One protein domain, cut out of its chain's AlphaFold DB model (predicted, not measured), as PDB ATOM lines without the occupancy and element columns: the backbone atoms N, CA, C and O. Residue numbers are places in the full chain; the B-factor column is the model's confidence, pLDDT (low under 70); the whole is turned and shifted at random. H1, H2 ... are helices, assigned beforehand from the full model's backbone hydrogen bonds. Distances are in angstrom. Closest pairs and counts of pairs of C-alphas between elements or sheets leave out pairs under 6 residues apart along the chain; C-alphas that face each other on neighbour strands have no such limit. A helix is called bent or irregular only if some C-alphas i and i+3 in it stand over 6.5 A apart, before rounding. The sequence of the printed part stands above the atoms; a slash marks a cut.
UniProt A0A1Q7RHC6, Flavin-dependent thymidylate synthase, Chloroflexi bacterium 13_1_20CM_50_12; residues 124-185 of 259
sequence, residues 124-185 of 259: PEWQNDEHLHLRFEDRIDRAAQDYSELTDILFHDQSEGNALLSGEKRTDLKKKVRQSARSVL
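What this domain is: This is residues 124 to 185 of the 259 residues of the protein "Flavin-dependent thymidylate synthase" of Chloroflexi bacterium 13_1_20CM_50_12 (UniProt A0A1Q7RHC6). After a short lead-in, residues 124 to 129, one long helix, H1, makes the length of a rod; the shorter H2 folds back along its later part, an uneven helical hairpin. The printed part has 62 residues, with two named helices, H1 then H2, and no named strand: all helix. It is only just extended, close to loose, with a radius of gyration of the C-alphas of 16.1 A and spans of 49 by 18 by 14 A.

How they stand to each other: Look at H1, residues 130 to 159, and H2, residues 170 to 184: they touch, a hairpin, closest at the C-alphas of Thr 151 and Ala 181, 5.5 A apart. They run opposite ways at a steep tilt of 37 degrees, only just beyond shallow. In H1 every O i to N i+4 pair is within hydrogen-bond range; in H2, 8 of 11 are.

Where its parts are: Find C-alpha 130 at (64.503, 57.136, 331.558); from there H1 runs 43.7 A to C-alpha 159. H2 runs 23.2 A from C-alpha 170 to C-alpha 184 at (46.834, 55.681, 314.508), and is only just irregular: C-alphas 181 and 184 are 6.6 A apart.

The domain as a whole: The C-alphas farthest apart, of Asn 128 and Glu 168, are 49.0 A apart. The link from H1 to H2 is short, and the printed part has no cut. No printed residue is under 70 in pLDDT.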
ATOM      1  N   PRO A 124      52.570  53.064 334.419       93.31
ATOM      2  CA  PRO A 124      53.239  52.969 335.716       93.31
ATOM      3  C   PRO A 124      54.630  52.326 335.695       93.31
ATOM      4  O   PRO A 124      55.515  52.744 336.435       93.31
ATOM      5  N   GLU A 125      54.805  51.307 334.861       93.88
ATOM      6  CA  GLU A 125      56.016  50.506 334.722       93.88
ATOM      7  C   GLU A 125      57.164  51.263 334.045       93.88
ATOM      8  O   GLU A 125      58.309  50.833 334.135       93.88
ATOM      9  N   TRP A 126      56.868  52.356 333.337       94.69
ATOM     10  CA  TRP A 126      57.842  53.107 332.538       94.69
ATOM     11  C   TRP A 126      58.288  54.400 333.224       94.69
ATOM     12  O   TRP A 126      59.411  54.836 333.017       94.69
ATOM     13  N   GLN A 127      57.456  54.951 334.113       92.56
ATOM     14  CA  GLN A 127      57.647  56.264 334.751       92.56
ATOM     15  C   GLN A 127      58.978  56.440 335.507       92.56
ATOM     16  O   GLN A 127      59.400  57.569 335.733       92.56
ATOM     17  N   ASN A 128      59.627  55.349 335.927       93.50
ATOM     18  CA  ASN A 128      60.901  55.382 336.660       93.50
ATOM     19  C   ASN A 128      62.102  54.902 335.821       93.50
ATOM     20  O   ASN A 128      63.186  54.716 336.370       93.50
ATOM     21  N   ASP A 129      61.917  54.673 334.521       97.75
ATOM     22  CA  ASP A 129      62.968  54.263 333.590       97.75
ATOM     23  C   ASP A 129      63.110  55.320 332.487       97.75
ATOM     24  O   ASP A 129      62.233  55.489 331.641       97.75
ATOM     25  N   GLU A 130      64.235  56.037 332.494       97.94
ATOM     26  CA  GLU A 130      64.503  57.136 331.558       97.94
ATOM     27  C   GLU A 130      64.442  56.688 330.089       97.94
ATOM     28  O   GLU A 130      63.943  57.415 329.230       97.94
ATOM     29  N   HIS A 131      64.900  55.473 329.779       98.12
ATOM     30  CA  HIS A 131      64.881  54.969 328.410       98.12
ATOM     31  C   HIS A 131      63.453  54.670 327.941       98.12
ATOM     32  O   HIS A 131      63.087  55.015 326.814       98.12
ATOM     33  N   LEU A 132      62.636  54.039 328.788       98.00
ATOM     34  CA  LEU A 132      61.231  53.762 328.483       98.00
ATOM     35  C   LEU A 132      60.397  55.045 328.407       98.00
ATOM     36  O   LEU A 132      59.536  55.140 327.531       98.00
ATOM     37  N   HIS A 133      60.701  56.034 329.244       97.56
ATOM     38  CA  HIS A 133      60.075  57.351 329.201       97.56
ATOM     39  C   HIS A 133      60.334  58.064 327.866       97.56
ATOM     40  O   HIS A 133      59.393  58.412 327.154       97.56
ATOM     41  N   LEU A 134      61.597  58.164 327.434       97.81
ATOM     42  CA  LEU A 134      61.945  58.772 326.140       97.81
ATOM     43  C   LEU A 134      61.299  58.033 324.956       97.81
ATOM     44  O   LEU A 134      60.867  58.637 323.975       97.81
ATOM     45  N   ARG A 135      61.200  56.701 325.044       97.00
ATOM     46  CA  ARG A 135      60.498  55.867 324.053       97.00
ATOM     47  C   ARG A 135      58.993  56.137 324.028       97.00
ATOM     48  O   ARG A 135      58.374  56.018 322.968       97.00
ATOM     49  N   PHE A 136      58.394  56.435 325.178       97.62
ATOM     50  CA  PHE A 136      56.999  56.839 325.278       97.62
ATOM     51  C   PHE A 136      56.779  58.195 324.621       97.62
ATOM     52  O   PHE A 136      55.921  58.261 323.741       97.62
ATOM     53  N   GLU A 137      57.578  59.202 324.983       97.75
ATOM     54  CA  GLU A 137      57.519  60.561 324.430       97.75
ATOM     55  C   GLU A 137      57.634  60.556 322.899       97.75
ATOM     56  O   GLU A 137      56.710  60.984 322.207       97.75
ATOM     57  N   ASP A 138      58.683  59.932 322.349       97.56
ATOM     58  CA  ASP A 138      58.874  59.824 320.893       97.56
ATOM     59  C   ASP A 138      57.664  59.182 320.189       97.56
ATOM     60  O   ASP A 138      57.229  59.609 319.117       97.56
ATOM     61  N   ARG A 139      57.082  58.139 320.786       96.31
ATOM     62  CA  ARG A 139      55.945  57.435 320.185       96.31
ATOM     63  C   ARG A 139      54.666  58.270 320.219       96.31
ATOM     64  O   ARG A 139      53.890  58.184 319.268       96.31
ATOM     65  N   ILE A 140      54.410  59.015 321.295       97.12
ATOM     66  CA  ILE A 140      53.197  59.837 321.397       97.12
ATOM     67  C   ILE A 140      53.272  61.069 320.495       97.12
ATOM     68  O   ILE A 140      52.259  61.411 319.887       97.12
ATOM     69  N   ASP A 141      54.460  61.653 320.322       96.75
ATOM     70  CA  ASP A 141      54.684  62.771 319.404       96.75
ATOM     71  C   ASP A 141      54.460  62.339 317.955       96.75
ATOM     72  O   ASP A 141      53.687  62.969 317.229       96.75
ATOM     73  N   ARG A 142      55.033  61.192 317.562       97.00
ATOM     74  CA  ARG A 142      54.777  60.595 316.242       97.00
ATOM     75  C   ARG A 142      53.298  60.288 316.032       97.00
ATOM     76  O   ARG A 142      52.744  60.653 315.005       97.00
ATOM     77  N   ALA A 143      52.622  59.689 317.014       96.69
ATOM     78  CA  ALA A 143      51.192  59.395 316.897       96.69
ATOM     79  C   ALA A 143      50.324  60.661 316.781       96.69
ATOM     80  O   ALA A 143      49.317  60.658 316.068       96.69
ATOM     81  N   ALA A 144      50.685  61.742 317.481       96.06
ATOM     82  CA  ALA A 144      49.991  63.022 317.394       96.06
ATOM     83  C   ALA A 144      50.202  63.691 316.027       96.06
ATOM     84  O   ALA A 144      49.234  64.183 315.437       96.06
ATOM     85  N   GLN A 145      51.434  63.662 315.508       96.38
ATOM     86  CA  GLN A 145      51.763  64.142 314.167       96.38
ATOM     87  C   GLN A 145      51.018  63.338 313.093       96.38
ATOM     88  O   GLN A 145      50.276  63.930 312.309       96.38
ATOM     89  N   ASP A 146      51.114  62.007 313.125       96.81
ATOM     90  CA  ASP A 146      50.426  61.102 312.196       96.81
ATOM     91  C   ASP A 146      48.910  61.339 312.207       96.81
ATOM     92  O   ASP A 146      48.259  61.370 311.161       96.81
ATOM     93  N   TYR A 147      48.320  61.542 313.392       96.94
ATOM     94  CA  TYR A 147      46.897  61.853 313.515       96.94
ATOM     95  C   TYR A 147      46.539  63.180 312.837       96.94
ATOM     96  O   TYR A 147      45.486  63.264 312.197       96.94
ATOM     97  N   SER A 148      47.377  64.211 312.985       95.75
ATOM     98  CA  SER A 148      47.166  65.517 312.352       95.75
ATOM     99  C   SER A 148      47.262  65.411 310.832       95.75
ATOM    100  O   SER A 148      46.313  65.777 310.141       95.75
ATOM    101  N   GLU A 149      48.351  64.838 310.320       96.50
ATOM    102  CA  GLU A 149      48.593  64.686 308.882       96.50
ATOM    103  C   GLU A 149      47.492  63.854 308.214       96.50
ATOM    104  O   GLU A 149      46.909  64.262 307.208       96.50
ATOM    105  N   LEU A 150      47.121  62.719 308.816       96.62
ATOM    106  CA  LEU A 150      46.048  61.876 308.298       96.62
ATOM    107  C   LEU A 150      44.689  62.583 308.347       96.62
ATOM    108  O   LEU A 150      43.867  62.409 307.449       96.62
ATOM    109  N   THR A 151      44.434  63.386 309.382       95.94
ATOM    110  CA  THR A 151      43.216  64.200 309.465       95.94
ATOM    111  C   THR A 151      43.146  65.212 308.320       95.94
ATOM    112  O   THR A 151      42.081  65.345 307.716       95.94
ATOM    113  N   ASP A 152      44.254  65.875 307.990       96.31
ATOM    114  CA  ASP A 152      44.327  66.858 306.905       96.31
ATOM    115  C   ASP A 152      44.125  66.208 305.530       96.31
ATOM    116  O   ASP A 152      43.302  66.681 304.741       96.31
ATOM    117  N   ILE A 153      44.778  65.067 305.280       97.50
ATOM    118  CA  ILE A 153      44.588  64.264 304.060       97.50
ATOM    119  C   ILE A 153      43.116  63.856 303.910       97.50
ATOM    120  O   ILE A 153      42.506  64.053 302.863       97.50
ATOM    121  N   LEU A 154      42.505  63.332 304.973       96.88
ATOM    122  CA  LEU A 154      41.110  62.895 304.938       96.88
ATOM    123  C   LEU A 154      40.126  64.064 304.778       96.88
ATOM    124  O   LEU A 154      39.067  63.889 304.174       96.88
ATOM    125  N   PHE A 155      40.434  65.251 305.308       96.19
ATOM    126  CA  PHE A 155      39.626  66.445 305.048       96.19
ATOM    127  C   PHE A 155      39.731  66.898 303.591       96.19
ATOM    128  O   PHE A 155      38.704  67.254 303.010       96.19
ATOM    129  N   HIS A 156      40.925  66.839 303.000       96.94
ATOM    130  CA  HIS A 156      41.123  67.105 301.579       96.94
ATOM    131  C   HIS A 156      40.322  66.117 300.712       96.94
ATOM    132  O   HIS A 156      39.506  66.531 299.890       96.94
ATOM    133  N   ASP A 157      40.440  64.813 300.966       96.38
ATOM    134  CA  ASP A 157      39.678  63.785 300.244       96.38
ATOM    135  C   ASP A 157      38.161  63.968 300.394       96.38
ATOM    136  O   ASP A 157      37.388  63.750 299.459       96.38
ATOM    137  N   GLN A 158      37.707  64.382 301.581       96.31
ATOM    138  CA  GLN A 158      36.306  64.719 301.814       96.31
ATOM    139  C   GLN A 158      35.865  65.923 300.966       96.31
ATOM    140  O   GLN A 158      34.745  65.897 300.451       96.31
ATOM    141  N   SER A 159      36.708  66.952 300.798       94.38
ATOM    142  CA  SER A 159      36.401  68.093 299.923       94.38
ATOM    143  C   SER A 159      36.392  67.735 298.436       94.38
ATOM    144  O   SER A 159      35.587  68.296 297.699       94.38
ATOM    145  N   GLU A 160      37.172  66.733 298.027       96.69
ATOM    146  CA  GLU A 160      37.170  66.172 296.666       96.69
ATOM    147  C   GLU A 160      35.983  65.219 296.403       96.69
ATOM    148  O   GLU A 160      35.867  64.614 295.337       96.69
ATOM    149  N   GLY A 161      35.061  65.076 297.362       93.56
ATOM    150  CA  GLY A 161      33.827  64.310 297.181       93.56
ATOM    151  C   GLY A 161      33.947  62.819 297.492       93.56
ATOM    152  O   GLY A 161      33.139  62.028 296.998       93.56
ATOM    153  N   ASN A 162      34.906  62.404 298.329       95.38
ATOM    154  CA  ASN A 162      35.015  61.011 298.768       95.38
ATOM    155  C   ASN A 162      33.699  60.512 299.400       95.38
ATOM    156  O   ASN A 162      33.288  60.937 300.485       95.38
ATOM    157  N   ALA A 163      33.060  59.543 298.736       93.62
ATOM    158  CA  ALA A 163      31.749  59.025 299.116       93.62
ATOM    159  C   ALA A 163      31.712  58.428 300.535       93.62
ATOM    160  O   ALA A 163      30.713  58.586 301.242       93.62
ATOM    161  N   LEU A 164      32.794  57.790 300.999       93.44
ATOM    162  CA  LEU A 164      32.860  57.170 302.332       93.44
ATOM    163  C   LEU A 164      32.921  58.206 303.464       93.44
ATOM    164  O   LEU A 164      32.481  57.925 304.591       93.44
ATOM    165  N   LEU A 165      33.435  59.398 303.151       93.31
ATOM    166  CA  LEU A 165      33.565  60.533 304.059       93.31
ATOM    167  C   LEU A 165      32.393  61.518 303.954       93.31
ATOM    168  O   LEU A 165      32.357  62.486 304.710       93.31
ATOM    169  N   SER A 166      31.423  61.273 303.075       90.38
ATOM    170  CA  SER A 166      30.240  62.124 302.923       90.38
ATOM    171  C   SER A 166      29.339  62.139 304.171       90.38
ATOM    172  O   SER A 166      29.358  61.237 305.019       90.38
ATOM    173  N   GLY A 167      28.537  63.198 304.292       89.69
ATOM    174  CA  GLY A 167      27.579  63.392 305.375       89.69
ATOM    175  C   GLY A 167      26.699  64.616 305.137       89.69
ATOM    176  O   GLY A 167      27.120  65.572 304.494       89.69
ATOM    177  N   GLU A 168      25.479  64.590 305.668       88.38
ATOM    178  CA  GLU A 168      24.491  65.662 305.469       88.38
ATOM    179  C   GLU A 168      24.775  66.887 306.343       88.38
ATOM    180  O   GLU A 168      24.553  68.030 305.945       88.38
ATOM    181  N   LYS A 169      25.274  66.655 307.563       91.75
ATOM    182  CA  LYS A 169      25.559  67.704 308.543       91.75
ATOM    183  C   LYS A 169      27.059  67.892 308.700       91.75
ATOM    184  O   LYS A 169      27.831  66.934 308.719       91.75
ATOM    185  N   ARG A 170      27.474  69.134 308.972       87.88
ATOM    186  CA  ARG A 170      28.878  69.481 309.268       87.88
ATOM    187  C   ARG A 170      29.480  68.633 310.396       87.88
ATOM    188  O   ARG A 170      30.672  68.333 310.382       87.88
ATOM    189  N   THR A 171      28.669  68.250 311.378       88.31
ATOM    190  CA  THR A 171      29.077  67.365 312.477       88.31
ATOM    191  C   THR A 171      29.386  65.950 312.001       88.31
ATOM    192  O   THR A 171      30.349  65.356 312.480       88.31
ATOM    193  N   ASP A 172      28.615  65.422 311.050       89.81
ATOM    194  CA  ASP A 172      28.816  64.079 310.505       89.81
ATOM    195  C   ASP A 172      30.045  64.025 309.600       89.81
ATOM    196  O   ASP A 172      30.839  63.092 309.711       89.81
ATOM    197  N   LEU A 173      30.273  65.082 308.813       91.25
ATOM    198  CA  LEU A 173      31.484  65.245 308.006       91.25
ATOM    199  C   LEU A 173      32.751  65.190 308.877       91.25
ATOM    200  O   LEU A 173      33.614  64.333 308.677       91.25
ATOM    201  N   LYS A 174      32.832  66.023 309.926       91.69
ATOM    202  CA  LYS A 174      33.974  66.007 310.864       91.69
ATOM    203  C   LYS A 174      34.140  64.654 311.556       91.69
ATOM    204  O   LYS A 174      35.259  64.191 311.768       91.69
ATOM    205  N   LYS A 175      33.025  64.018 311.915       93.50
ATOM    206  CA  LYS A 175      33.001  62.721 312.595       93.50
ATOM    207  C   LYS A 175      33.554  61.592 311.729       93.50
ATOM    208  O   LYS A 175      34.263  60.739 312.256       93.50
ATOM    209  N   LYS A 176      33.242  61.579 310.430       94.50
ATOM    210  CA  LYS A 176      33.728  60.582 309.460       94.50
ATOM    211  C   LYS A 176      35.243  60.639 309.273       94.50
ATOM    212  O   LYS A 176      35.885  59.593 309.286       94.50
ATOM    213  N   VAL A 177      35.802  61.842 309.199       95.56
ATOM    214  CA  VAL A 177      37.256  62.047 309.139       95.56
ATOM    215  C   VAL A 177      37.913  61.568 310.433       95.56
ATOM    216  O   VAL A 177      38.721  60.640 310.422       95.56
ATOM    217  N   ARG A 178      37.484  62.101 311.583       95.19
ATOM    218  CA  ARG A 178      38.094  61.799 312.891       95.19
ATOM    219  C   ARG A 178      38.005  60.327 313.282       95.19
ATOM    220  O   ARG A 178      38.939  59.792 313.871       95.19
ATOM    221  N   GLN A 179      36.899  59.650 312.963       95.31
ATOM    222  CA  GLN A 179      36.744  58.230 313.289       95.31
ATOM    223  C   GLN A 179      37.678  57.319 312.486       95.31
ATOM    224  O   GLN A 179      37.908  56.197 312.941       95.31
ATOM    225  N   SER A 180      38.135  57.783 311.317       96.00
ATOM    226  CA  SER A 180      39.130  57.110 310.486       96.00
ATOM    227  C   SER A 180      40.531  57.457 310.981       96.00
ATOM    228  O   SER A 180      41.265  56.557 311.366       96.00
ATOM    229  N   ALA A 181      40.845  58.752 311.109       96.19
ATOM    230  CA  ALA A 181      42.156  59.239 311.545       96.19
ATOM    231  C   ALA A 181      42.605  58.676 312.902       96.19
ATOM    232  O   ALA A 181      43.773  58.372 313.094       96.19
ATOM    233  N   ARG A 182      41.677  58.461 313.847       95.31
ATOM    234  CA  ARG A 182      41.999  57.888 315.168       95.31
ATOM    235  C   ARG A 182      42.584  56.468 315.133       95.31
ATOM    236  O   ARG A 182      42.928  55.968 316.195       95.31
ATOM    237  N   SER A 183      42.638  55.792 313.982       96.06
ATOM    238  CA  SER A 183      43.232  54.452 313.863       96.06
ATOM    239  C   SER A 183      44.716  54.414 314.234       96.06
ATOM    240  O   SER A 183      45.198  53.359 314.632       96.06
ATOM    241  N   VAL A 184      45.417  55.548 314.130       96.25
ATOM    242  CA  VAL A 184      46.834  55.681 314.508       96.25
ATOM    243  C   VAL A 184      47.028  55.950 316.002       96.25
ATOM    244  O   VAL A 184      48.143  55.850 316.509       96.25
ATOM    245  N   LEU A 185      45.955  56.293 316.729       97.00
ATOM    246  CA  LEU A 185      46.053  56.643 318.142       97.00
ATOM    247  C   LEU A 185      46.304  55.389 318.998       97.00
ATOM    248  O   LEU A 185      45.541  54.421 318.908       97.00
TER     249      LEU A 185